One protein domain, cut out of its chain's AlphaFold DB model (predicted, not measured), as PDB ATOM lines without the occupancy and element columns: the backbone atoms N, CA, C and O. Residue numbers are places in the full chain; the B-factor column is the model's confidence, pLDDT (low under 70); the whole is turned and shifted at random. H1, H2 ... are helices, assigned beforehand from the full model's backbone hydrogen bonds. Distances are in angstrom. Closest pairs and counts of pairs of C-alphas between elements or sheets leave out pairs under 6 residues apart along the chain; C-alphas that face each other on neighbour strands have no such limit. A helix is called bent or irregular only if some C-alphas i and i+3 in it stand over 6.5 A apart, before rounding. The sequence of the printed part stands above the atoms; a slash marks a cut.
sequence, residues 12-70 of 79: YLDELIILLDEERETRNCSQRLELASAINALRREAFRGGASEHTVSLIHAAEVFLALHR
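What this domain is: This is residues 12 to 70 of the 79 residues of an uncharacterized protein of Methylobacterium bullatum (UniProt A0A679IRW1). The model is an open, three-helix arrangement in which the chain folds back on itself twice: H1 and H3 each pack along H2, the longest helix, running the opposite way to it, and H1 and H3 stay apart from each other. Seen end on, the three make a loose triangle with H2 at one corner and its H1 to H3 side open, and tight turns join H1 to H2 and H2 to H3 at opposite ends of H2. The printed part has 59 residues with three named helices, in the order H1, H2, H3, and no named strand; the class is all helix. It is compact, with a radius of gyration of the C-alphas of 11.4 A, yet elongated, spanning 34 by 21 by 14 A.

How they stand to each other: Begin with H2, residues 31 to 48, which touches both other helices. Look next at H1, residues 12 to 26: it touches H2, and their closest C-alphas are those of Tyr 12 and Leu 42, 5.2 A apart. Their lines stand at a shallow tilt of 20 degrees, and they run opposite ways. Now turn to H3, residues 53 to 68, which touches H2 with the C-alphas of Arg 43 and Ile 59 closest, 6.2 A apart. These two stand at a shallow tilt of 14 degrees and also run opposite ways. H1 and H2 form a helical hairpin, and so do H2 and H3. H1 and H3 are apart. Read the backbone O and N atoms along H1, H2 and H3, and you will find every O i to N i+4 pair inside them within hydrogen-bond range.

Where its parts are: Find C-alpha 31 at (121.011, 140.448, 97.551); from there H2 runs 25.7 A to C-alpha 48 at (104.291, 146.074, 116.266). Go back to C-alpha 12 at (116.242, 145.676, 111.534), where H1 begins; its 15 residues reach 21.0 A, to C-alpha 26. H3 has 16 residues and runs 22.4 A from C-alpha 53 to C-alpha 68 at (111.137, 150.519, 90.687). None of the three helices is bent or irregular.

The domain as a whole: Look for the two C-alphas farthest apart at Thr 26 and Gly 50, 34.3 A from each other. The C-alphas of Tyr 12 and Arg 70, the first and last printed, are 22.2 A apart. The printed part has no cut, and both links, H1 to H2 and H2 to H3, are tight, with 4 residues each. In the B-factor column the mean pLDDT of the printed part is 78.3; it falls under 70 at residues 27 to 31, of which 31 belongs to H2, and at residues 67 to 70, of which 67 and 68 belong to H3.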
ATOM      1  N   TYR A  12     116.777 145.739 112.897       75.75
ATOM      2  CA  TYR A  12     116.242 145.676 111.534       75.75
ATOM      3  C   TYR A  12     116.642 146.872 110.653       75.75
ATOM      4  O   TYR A  12     116.730 146.727 109.439       75.75
ATOM      5  N   LEU A  13     116.874 148.051 111.243       76.62
ATOM      6  CA  LEU A  13     117.431 149.207 110.533       76.62
ATOM      7  C   LEU A  13     118.911 148.994 110.226       76.62
ATOM      8  O   LEU A  13     119.327 149.272 109.108       76.62
ATOM      9  N   ASP A  14     119.681 148.472 111.182       81.31
ATOM     10  CA  ASP A  14     121.111 148.207 110.980       81.31
ATOM     11  C   ASP A  14     121.329 147.156 109.877       81.31
ATOM     12  O   ASP A  14     122.138 147.359 108.976       81.31
ATOM     13  N   GLU A  15     120.539 146.079 109.885       78.25
ATOM     14  CA  GLU A  15     120.555 145.050 108.837       78.25
ATOM     15  C   GLU A  15     120.163 145.617 107.461       78.25
ATOM     16  O   GLU A  15     120.797 145.305 106.454       78.25
ATOM     17  N   LEU A  16     119.168 146.510 107.407       79.88
ATOM     18  CA  LEU A  16     118.768 147.164 106.160       79.88
ATOM     19  C   LEU A  16     119.849 148.107 105.612       79.88
ATOM     20  O   LEU A  16     120.054 148.145 104.401       79.88
ATOM     21  N   ILE A  17     120.531 148.866 106.477       81.81
ATOM     22  CA  ILE A  17     121.614 149.773 106.070       81.81
ATOM     23  C   ILE A  17     122.753 148.980 105.426       81.81
ATOM     24  O   ILE A  17     123.198 149.347 104.342       81.81
ATOM     25  N   ILE A  18     123.162 147.867 106.045       83.31
ATOM     26  CA  ILE A  18     124.214 146.994 105.506       83.31
ATOM     27  C   ILE A  18     123.824 146.494 104.112       83.31
ATOM     28  O   ILE A  18     124.587 146.661 103.165       83.31
ATOM     29  N   LEU A  19     122.609 145.963 103.957       77.75
ATOM     30  CA  LEU A  19     122.140 145.450 102.668       77.75
ATOM     31  C   LEU A  19     122.066 146.547 101.589       77.75
ATOM     32  O   LEU A  19     122.352 146.281 100.424       77.75
ATOM     33  N   LEU A  20     121.696 147.781 101.954       77.94
ATOM     34  CA  LEU A  20     121.671 148.922 101.030       77.94
ATOM     35  C   LEU A  20     123.073 149.356 100.593       77.94
ATOM     36  O   LEU A  20     123.268 149.670  99.417       77.94
ATOM     37  N   ASP A  21     124.041 149.375 101.509       82.25
ATOM     38  CA  ASP A  21     125.434 149.671 101.170       82.25
ATOM     39  C   ASP A  21     126.028 148.573 100.271       82.25
ATOM     40  O   ASP A  21     126.661 148.885  99.260       82.25
ATOM     41  N   GLU A  22     125.741 147.301 100.556       77.25
ATOM     42  CA  GLU A  22     126.164 146.171  99.720       77.25
ATOM     43  C   GLU A  22     125.523 146.198  98.320       77.25
ATOM     44  O   GLU A  22     126.208 145.962  97.320       77.25
ATOM     45  N   GLU A  23     124.232 146.539  98.202       74.50
ATOM     46  CA  GLU A  23     123.567 146.687  96.898       74.50
ATOM     47  C   GLU A  23     124.172 147.838  96.092       74.50
ATOM     48  O   GLU A  23     124.427 147.677  94.895       74.50
ATOM     49  N   ARG A  24     124.485 148.967  96.747       74.31
ATOM     50  CA  ARG A  24     125.136 150.117  96.104       74.31
ATOM     51  C   ARG A  24     126.483 149.736  95.497       74.31
ATOM     52  O   ARG A  24     126.805 150.193  94.398       74.31
ATOM     53  N   GLU A  25     127.270 148.939  96.212       75.69
ATOM     54  CA  GLU A  25     128.623 148.551  95.804       75.69
ATOM     55  C   GLU A  25     128.629 147.445  94.750       75.69
ATOM     56  O   GLU A  25     129.407 147.498  93.797       75.69
ATOM     57  N   THR A  26     127.748 146.454  94.887       70.94
ATOM     58  CA  THR A  26     127.800 145.240  94.064       70.94
ATOM     59  C   THR A  26     126.801 145.239  92.909       70.94
ATOM     60  O   THR A  26     126.977 144.483  91.952       70.94
ATOM     61  N   ARG A  27     125.733 146.053  92.988       67.44
ATOM     62  CA  ARG A  27     124.538 146.000  92.119       67.44
ATOM     63  C   ARG A  27     123.999 144.578  91.921       67.44
ATOM     64  O   ARG A  27     123.395 144.269  90.890       67.44
ATOM     65  N   ASN A  28     124.241 143.690  92.884       65.62
ATOM     66  CA  ASN A  28     123.977 142.275  92.716       65.62
ATOM     67  C   ASN A  28     122.488 141.975  92.919       65.62
ATOM     68  O   ASN A  28     121.911 142.210  93.981       65.62
ATOM     69  N   CYS A  29     121.858 141.396  91.899       61.97
ATOM     70  CA  CYS A  29     120.449 141.029  91.938       61.97
ATOM     71  C   CYS A  29     120.111 139.980  93.013       61.97
ATOM     72  O   CYS A  29     118.958 139.939  93.440       61.97
ATOM     73  N   SER A  30     121.065 139.155  93.467       65.06
ATOM     74  CA  SER A  30     120.797 138.121  94.481       65.06
ATOM     75  C   SER A  30     120.498 138.711  95.864       65.06
ATOM     76  O   SER A  30     119.553 138.277  96.520       65.06
ATOM     77  N   GLN A  31     121.210 139.767  96.264       68.06
ATOM     78  CA  GLN A  31     121.011 140.448  97.551       68.06
ATOM     79  C   GLN A  31     119.709 141.261  97.593       68.06
ATOM     80  O   GLN A  31     119.182 141.574  98.658       68.06
ATOM     81  N   ARG A  32     119.101 141.541  96.434       71.75
ATOM     82  CA  ARG A  32     117.831 142.280  96.352       71.75
ATOM     83  C   ARG A  32     116.636 141.513  96.922       71.75
ATOM     84  O   ARG A  32     115.623 142.145  97.227       71.75
ATOM     85  N   LEU A  33     116.693 140.182  97.015       75.50
ATOM     86  CA  LEU A  33     115.663 139.390  97.705       75.50
ATOM     87  C   LEU A  33     115.798 139.521  99.225       75.50
ATOM     88  O   LEU A  33     114.795 139.706  99.913       75.50
ATOM     89  N   GLU A  34     117.031 139.497  99.725       79.94
ATOM     90  CA  GLU A  34     117.346 139.700 101.142       79.94
ATOM     91  C   GLU A  34     116.944 141.107 101.590       79.94
ATOM     92  O   GLU A  34     116.267 141.268 102.601       79.94
ATOM     93  N   LEU A  35     117.211 142.112 100.756       79.31
ATOM     94  CA  LEU A  35     116.840 143.505 100.999       79.31
ATOM     95  C   LEU A  35     115.315 143.707 101.076       79.31
ATOM     96  O   LEU A  35     114.808 144.367 101.984       79.31
ATOM     97  N   ALA A  36     114.554 143.062 100.186       80.12
ATOM     98  CA  ALA A  36     113.090 143.073 100.243       80.12
ATOM     99  C   ALA A  36     112.542 142.362 101.497       80.12
ATOM    100  O   ALA A  36     111.535 142.788 102.073       80.12
ATOM    101  N   SER A  37     113.203 141.287 101.937       83.94
ATOM    102  CA  SER A  37     112.860 140.581 103.174       83.94
ATOM    103  C   SER A  37     113.133 141.445 104.411       83.94
ATOM    104  O   SER A  37     112.257 141.574 105.272       83.94
ATOM    105  N   ALA A  38     114.294 142.104 104.463       85.19
ATOM    106  CA  ALA A  38     114.705 142.991 105.550       85.19
ATOM    107  C   ALA A  38     113.758 144.190 105.708       85.19
ATOM    108  O   ALA A  38     113.315 144.484 106.818       85.19
ATOM    109  N   ILE A  39     113.339 144.820 104.605       86.31
ATOM    110  CA  ILE A  39     112.342 145.908 104.633       86.31
ATOM    111  C   ILE A  39     110.997 145.427 105.172       86.31
ATOM    112  O   ILE A  39     110.374 146.095 105.999       86.31
ATOM    113  N   ASN A  40     110.549 144.245 104.752       85.31
ATOM    114  CA  ASN A  40     109.308 143.670 105.257       85.31
ATOM    115  C   ASN A  40     109.395 143.323 106.752       85.31
ATOM    116  O   ASN A  40     108.414 143.495 107.480       85.31
ATOM    117  N   ALA A  41     110.553 142.855 107.225       86.75
ATOM    118  CA  ALA A  41     110.802 142.625 108.644       86.75
ATOM    119  C   ALA A  41     110.767 143.938 109.436       86.75
ATOM    120  O   ALA A  41     110.032 144.029 110.420       86.75
ATOM    121  N   LEU A  42     111.451 144.975 108.945       86.69
ATOM    122  CA  LEU A  42     111.445 146.310 109.534       86.69
ATOM    123  C   LEU A  42     110.031 146.899 109.606       86.69
ATOM    124  O   LEU A  42     109.649 147.444 110.638       86.69
ATOM    125  N   ARG A  43     109.222 146.752 108.548       85.50
ATOM    126  CA  ARG A  43     107.831 147.232 108.529       85.50
ATOM    127  C   ARG A  43     106.974 146.544 109.587       85.50
ATOM    128  O   ARG A  43     106.209 147.208 110.283       85.50
ATOM    129  N   ARG A  44     107.089 145.216 109.708       86.38
ATOM    130  CA  ARG A  44     106.358 144.446 110.728       86.38
ATOM    131  C   ARG A  44     106.760 144.871 112.132       86.38
ATOM    132  O   ARG A  44     105.882 145.013 112.978       86.38
ATOM    133  N   GLU A  45     108.051 145.087 112.365       86.50
ATOM    134  CA  GLU A  45     108.537 145.518 113.673       86.50
ATOM    135  C   GLU A  45     108.103 146.948 113.996       86.50
ATOM    136  O   GLU A  45     107.602 147.199 115.086       86.50
ATOM    137  N   ALA A  46     108.195 147.869 113.034       84.88
ATOM    138  CA  ALA A  46     107.711 149.236 113.194       84.88
ATOM    139  C   ALA A  46     106.215 149.259 113.543       84.88
ATOM    140  O   ALA A  46     105.810 149.932 114.486       84.88
ATOM    141  N   PHE A  47     105.400 148.466 112.843       83.06
ATOM    142  CA  PHE A  47     103.975 148.348 113.146       83.06
ATOM    143  C   PHE A  47     103.723 147.778 114.552       83.06
ATOM    144  O   PHE A  47     102.944 148.342 115.316       83.06
ATOM    145  N   ARG A  48     104.412 146.691 114.930       85.38
ATOM    146  CA  ARG A  48     104.291 146.074 116.266       85.38
ATOM    147  C   ARG A  48     104.752 146.994 117.392       85.38
ATOM    148  O   ARG A  48     104.152 146.986 118.460       85.38
ATOM    149  N   GLY A  49     105.789 147.788 117.146       84.50
ATOM    150  CA  GLY A  49     106.319 148.774 118.082       84.50
ATOM    151  C   GLY A  49     105.475 150.046 118.201       84.50
ATOM    152  O   GLY A  49     105.876 150.955 118.922       84.50
ATOM    153  N   GLY A  50     104.339 150.139 117.498       87.12
ATOM    154  CA  GLY A  50     103.486 151.327 117.511       87.12
ATOM    155  C   GLY A  50     104.140 152.542 116.850       87.12
ATOM    156  O   GLY A  50     103.904 153.673 117.273       87.12
ATOM    157  N   ALA A  51     104.997 152.322 115.848       84.88
ATOM    158  CA  ALA A  51     105.605 153.408 115.095       84.88
ATOM    159  C   ALA A  51     104.530 154.285 114.442       84.88
ATOM    160  O   ALA A  51     103.465 153.812 114.044       84.88
ATOM    161  N   SER A  52     104.840 155.574 114.307       87.81
ATOM    162  CA  SER A  52     103.942 156.525 113.654       87.81
ATOM    163  C   SER A  52     103.617 156.103 112.217       87.81
ATOM    164  O   SER A  52     104.450 155.491 111.540       87.81
ATOM    165  N   GLU A  53     102.448 156.508 111.717       83.94
ATOM    166  CA  GLU A  53     102.080 156.307 110.309       83.94
ATOM    167  C   GLU A  53     103.153 156.856 109.365       83.94
ATOM    168  O   GLU A  53     103.528 156.183 108.411       83.94
ATOM    169  N   HIS A  54     103.738 158.015 109.692       82.12
ATOM    170  CA  HIS A  54     104.836 158.606 108.928       82.12
ATOM    171  C   HIS A  54     106.035 157.653 108.784       82.12
ATOM    172  O   HIS A  54     106.562 157.469 107.688       82.12
ATOM    173  N   THR A  55     106.443 156.995 109.872       82.50
ATOM    174  CA  THR A  55     107.534 156.009 109.862       82.50
ATOM    175  C   THR A  55     107.193 154.802 108.989       82.50
ATOM    176  O   THR A  55     108.028 154.351 108.207       82.50
ATOM    177  N   VAL A  56     105.964 154.293 109.082       80.56
ATOM    178  CA  VAL A  56     105.511 153.155 108.270       80.56
ATOM    179  C   VAL A  56     105.443 153.529 106.785       80.56
ATOM    180  O   VAL A  56     105.890 152.751 105.940       80.56
ATOM    181  N   SER A  57     104.963 154.733 106.457       78.62
ATOM    182  CA  SER A  57     104.927 155.255 105.086       78.62
ATOM    183  C   SER A  57     106.322 155.396 104.480       78.62
ATOM    184  O   SER A  57     106.502 155.059 103.313       78.62
ATOM    185  N   LEU A  58     107.323 155.832 105.254       84.12
ATOM    186  CA  LEU A  58     108.711 155.914 104.783       84.12
ATOM    187  C   LEU A  58     109.302 154.533 104.470       84.12
ATOM    188  O   LEU A  58     109.951 154.366 103.436       84.12
ATOM    189  N   ILE A  59     109.041 153.531 105.315       84.19
ATOM    190  CA  ILE A  59     109.481 152.149 105.065       84.19
ATOM    191  C   ILE A  59     108.824 151.605 103.788       84.19
ATOM    192  O   ILE A  59     109.485 150.965 102.971       84.19
ATOM    193  N   HIS A  60     107.538 151.894 103.581       80.19
ATOM    194  CA  HIS A  60     106.832 151.493 102.366       80.19
ATOM    195  C   HIS A  60     107.345 152.221 101.114       80.19
ATOM    196  O   HIS A  60     107.513 151.599 100.070       80.19
ATOM    197  N   ALA A  61     107.665 153.514 101.209       78.38
ATOM    198  CA  ALA A  61     108.275 154.250 100.105       78.38
ATOM    199  C   ALA A  61     109.619 153.626  99.693       78.38
ATOM    200  O   ALA A  61     109.855 153.424  98.504       78.38
ATOM    201  N   ALA A  62     110.464 153.251 100.660       79.00
ATOM    202  CA  ALA A  62     111.725 152.562 100.386       79.00
ATOM    203  C   ALA A  62     111.512 151.223  99.651       79.00
ATOM    204  O   ALA A  62     112.212 150.943  98.678       79.00
ATOM    205  N   GLU A  63     110.507 150.435 100.054       77.94
ATOM    206  CA  GLU A  63     110.100 149.199  99.363       77.94
ATOM    207  C   GLU A  63     109.762 149.457  97.884       77.94
ATOM    208  O   GLU A  63     110.254 148.759  96.993       77.94
ATOM    209  N   VAL A  64     108.960 150.493  97.615       76.50
ATOM    210  CA  VAL A  64     108.541 150.874  96.259       76.50
ATOM    211  C   VAL A  64     109.724 151.351  95.419       76.50
ATOM    212  O   VAL A  64     109.860 150.925  94.274       76.50
ATOM    213  N   PHE A  65     110.615 152.181  95.966       73.19
ATOM    214  CA  PHE A  65     111.798 152.654  95.237       73.19
ATOM    215  C   PHE A  65     112.707 151.503  94.800       73.19
ATOM    216  O   PHE A  65     113.158 151.468  93.654       73.19
ATOM    217  N   LEU A  66     112.923 150.516  95.667       71.44
ATOM    218  CA  LEU A  66     113.707 149.332  95.319       71.44
ATOM    219  C   LEU A  66     113.011 148.460  94.276       71.44
ATOM    220  O   LEU A  66     113.677 147.904  93.404       71.44
ATOM    221  N   ALA A  67     111.681 148.358  94.324       68.38
ATOM    222  CA  ALA A  67     110.910 147.672  93.293       68.38
ATOM    223  C   ALA A  67     110.984 148.395  91.936       68.38
ATOM    224  O   ALA A  67     111.108 147.736  90.906       68.38
ATOM    225  N   LEU A  68     110.978 149.730  91.914       66.19
ATOM    226  CA  LEU A  68     111.137 150.519  90.687       66.19
ATOM    227  C   LEU A  68     112.546 150.389  90.096       66.19
ATOM    228  O   LEU A  68     112.689 150.256  88.885       66.19
ATOM    229  N   HIS A  69     113.581 150.302  90.934       61.84
ATOM    230  CA  HIS A  69     114.945 149.984  90.491       61.84
ATOM    231  C   HIS A  69     115.121 148.536  89.982       61.84
ATOM    232  O   HIS A  69     116.178 148.206  89.440       61.84
ATOM    233  N   ARG A  70     114.096 147.670  90.100       56.12
ATOM    234  CA  ARG A  70     114.025 146.365  89.412       56.12
ATOM    235  C   ARG A  70     113.447 146.449  87.998       56.12
ATOM    236  O   ARG A  70     113.545 145.454  87.280       56.12
TER     237      ARG A  70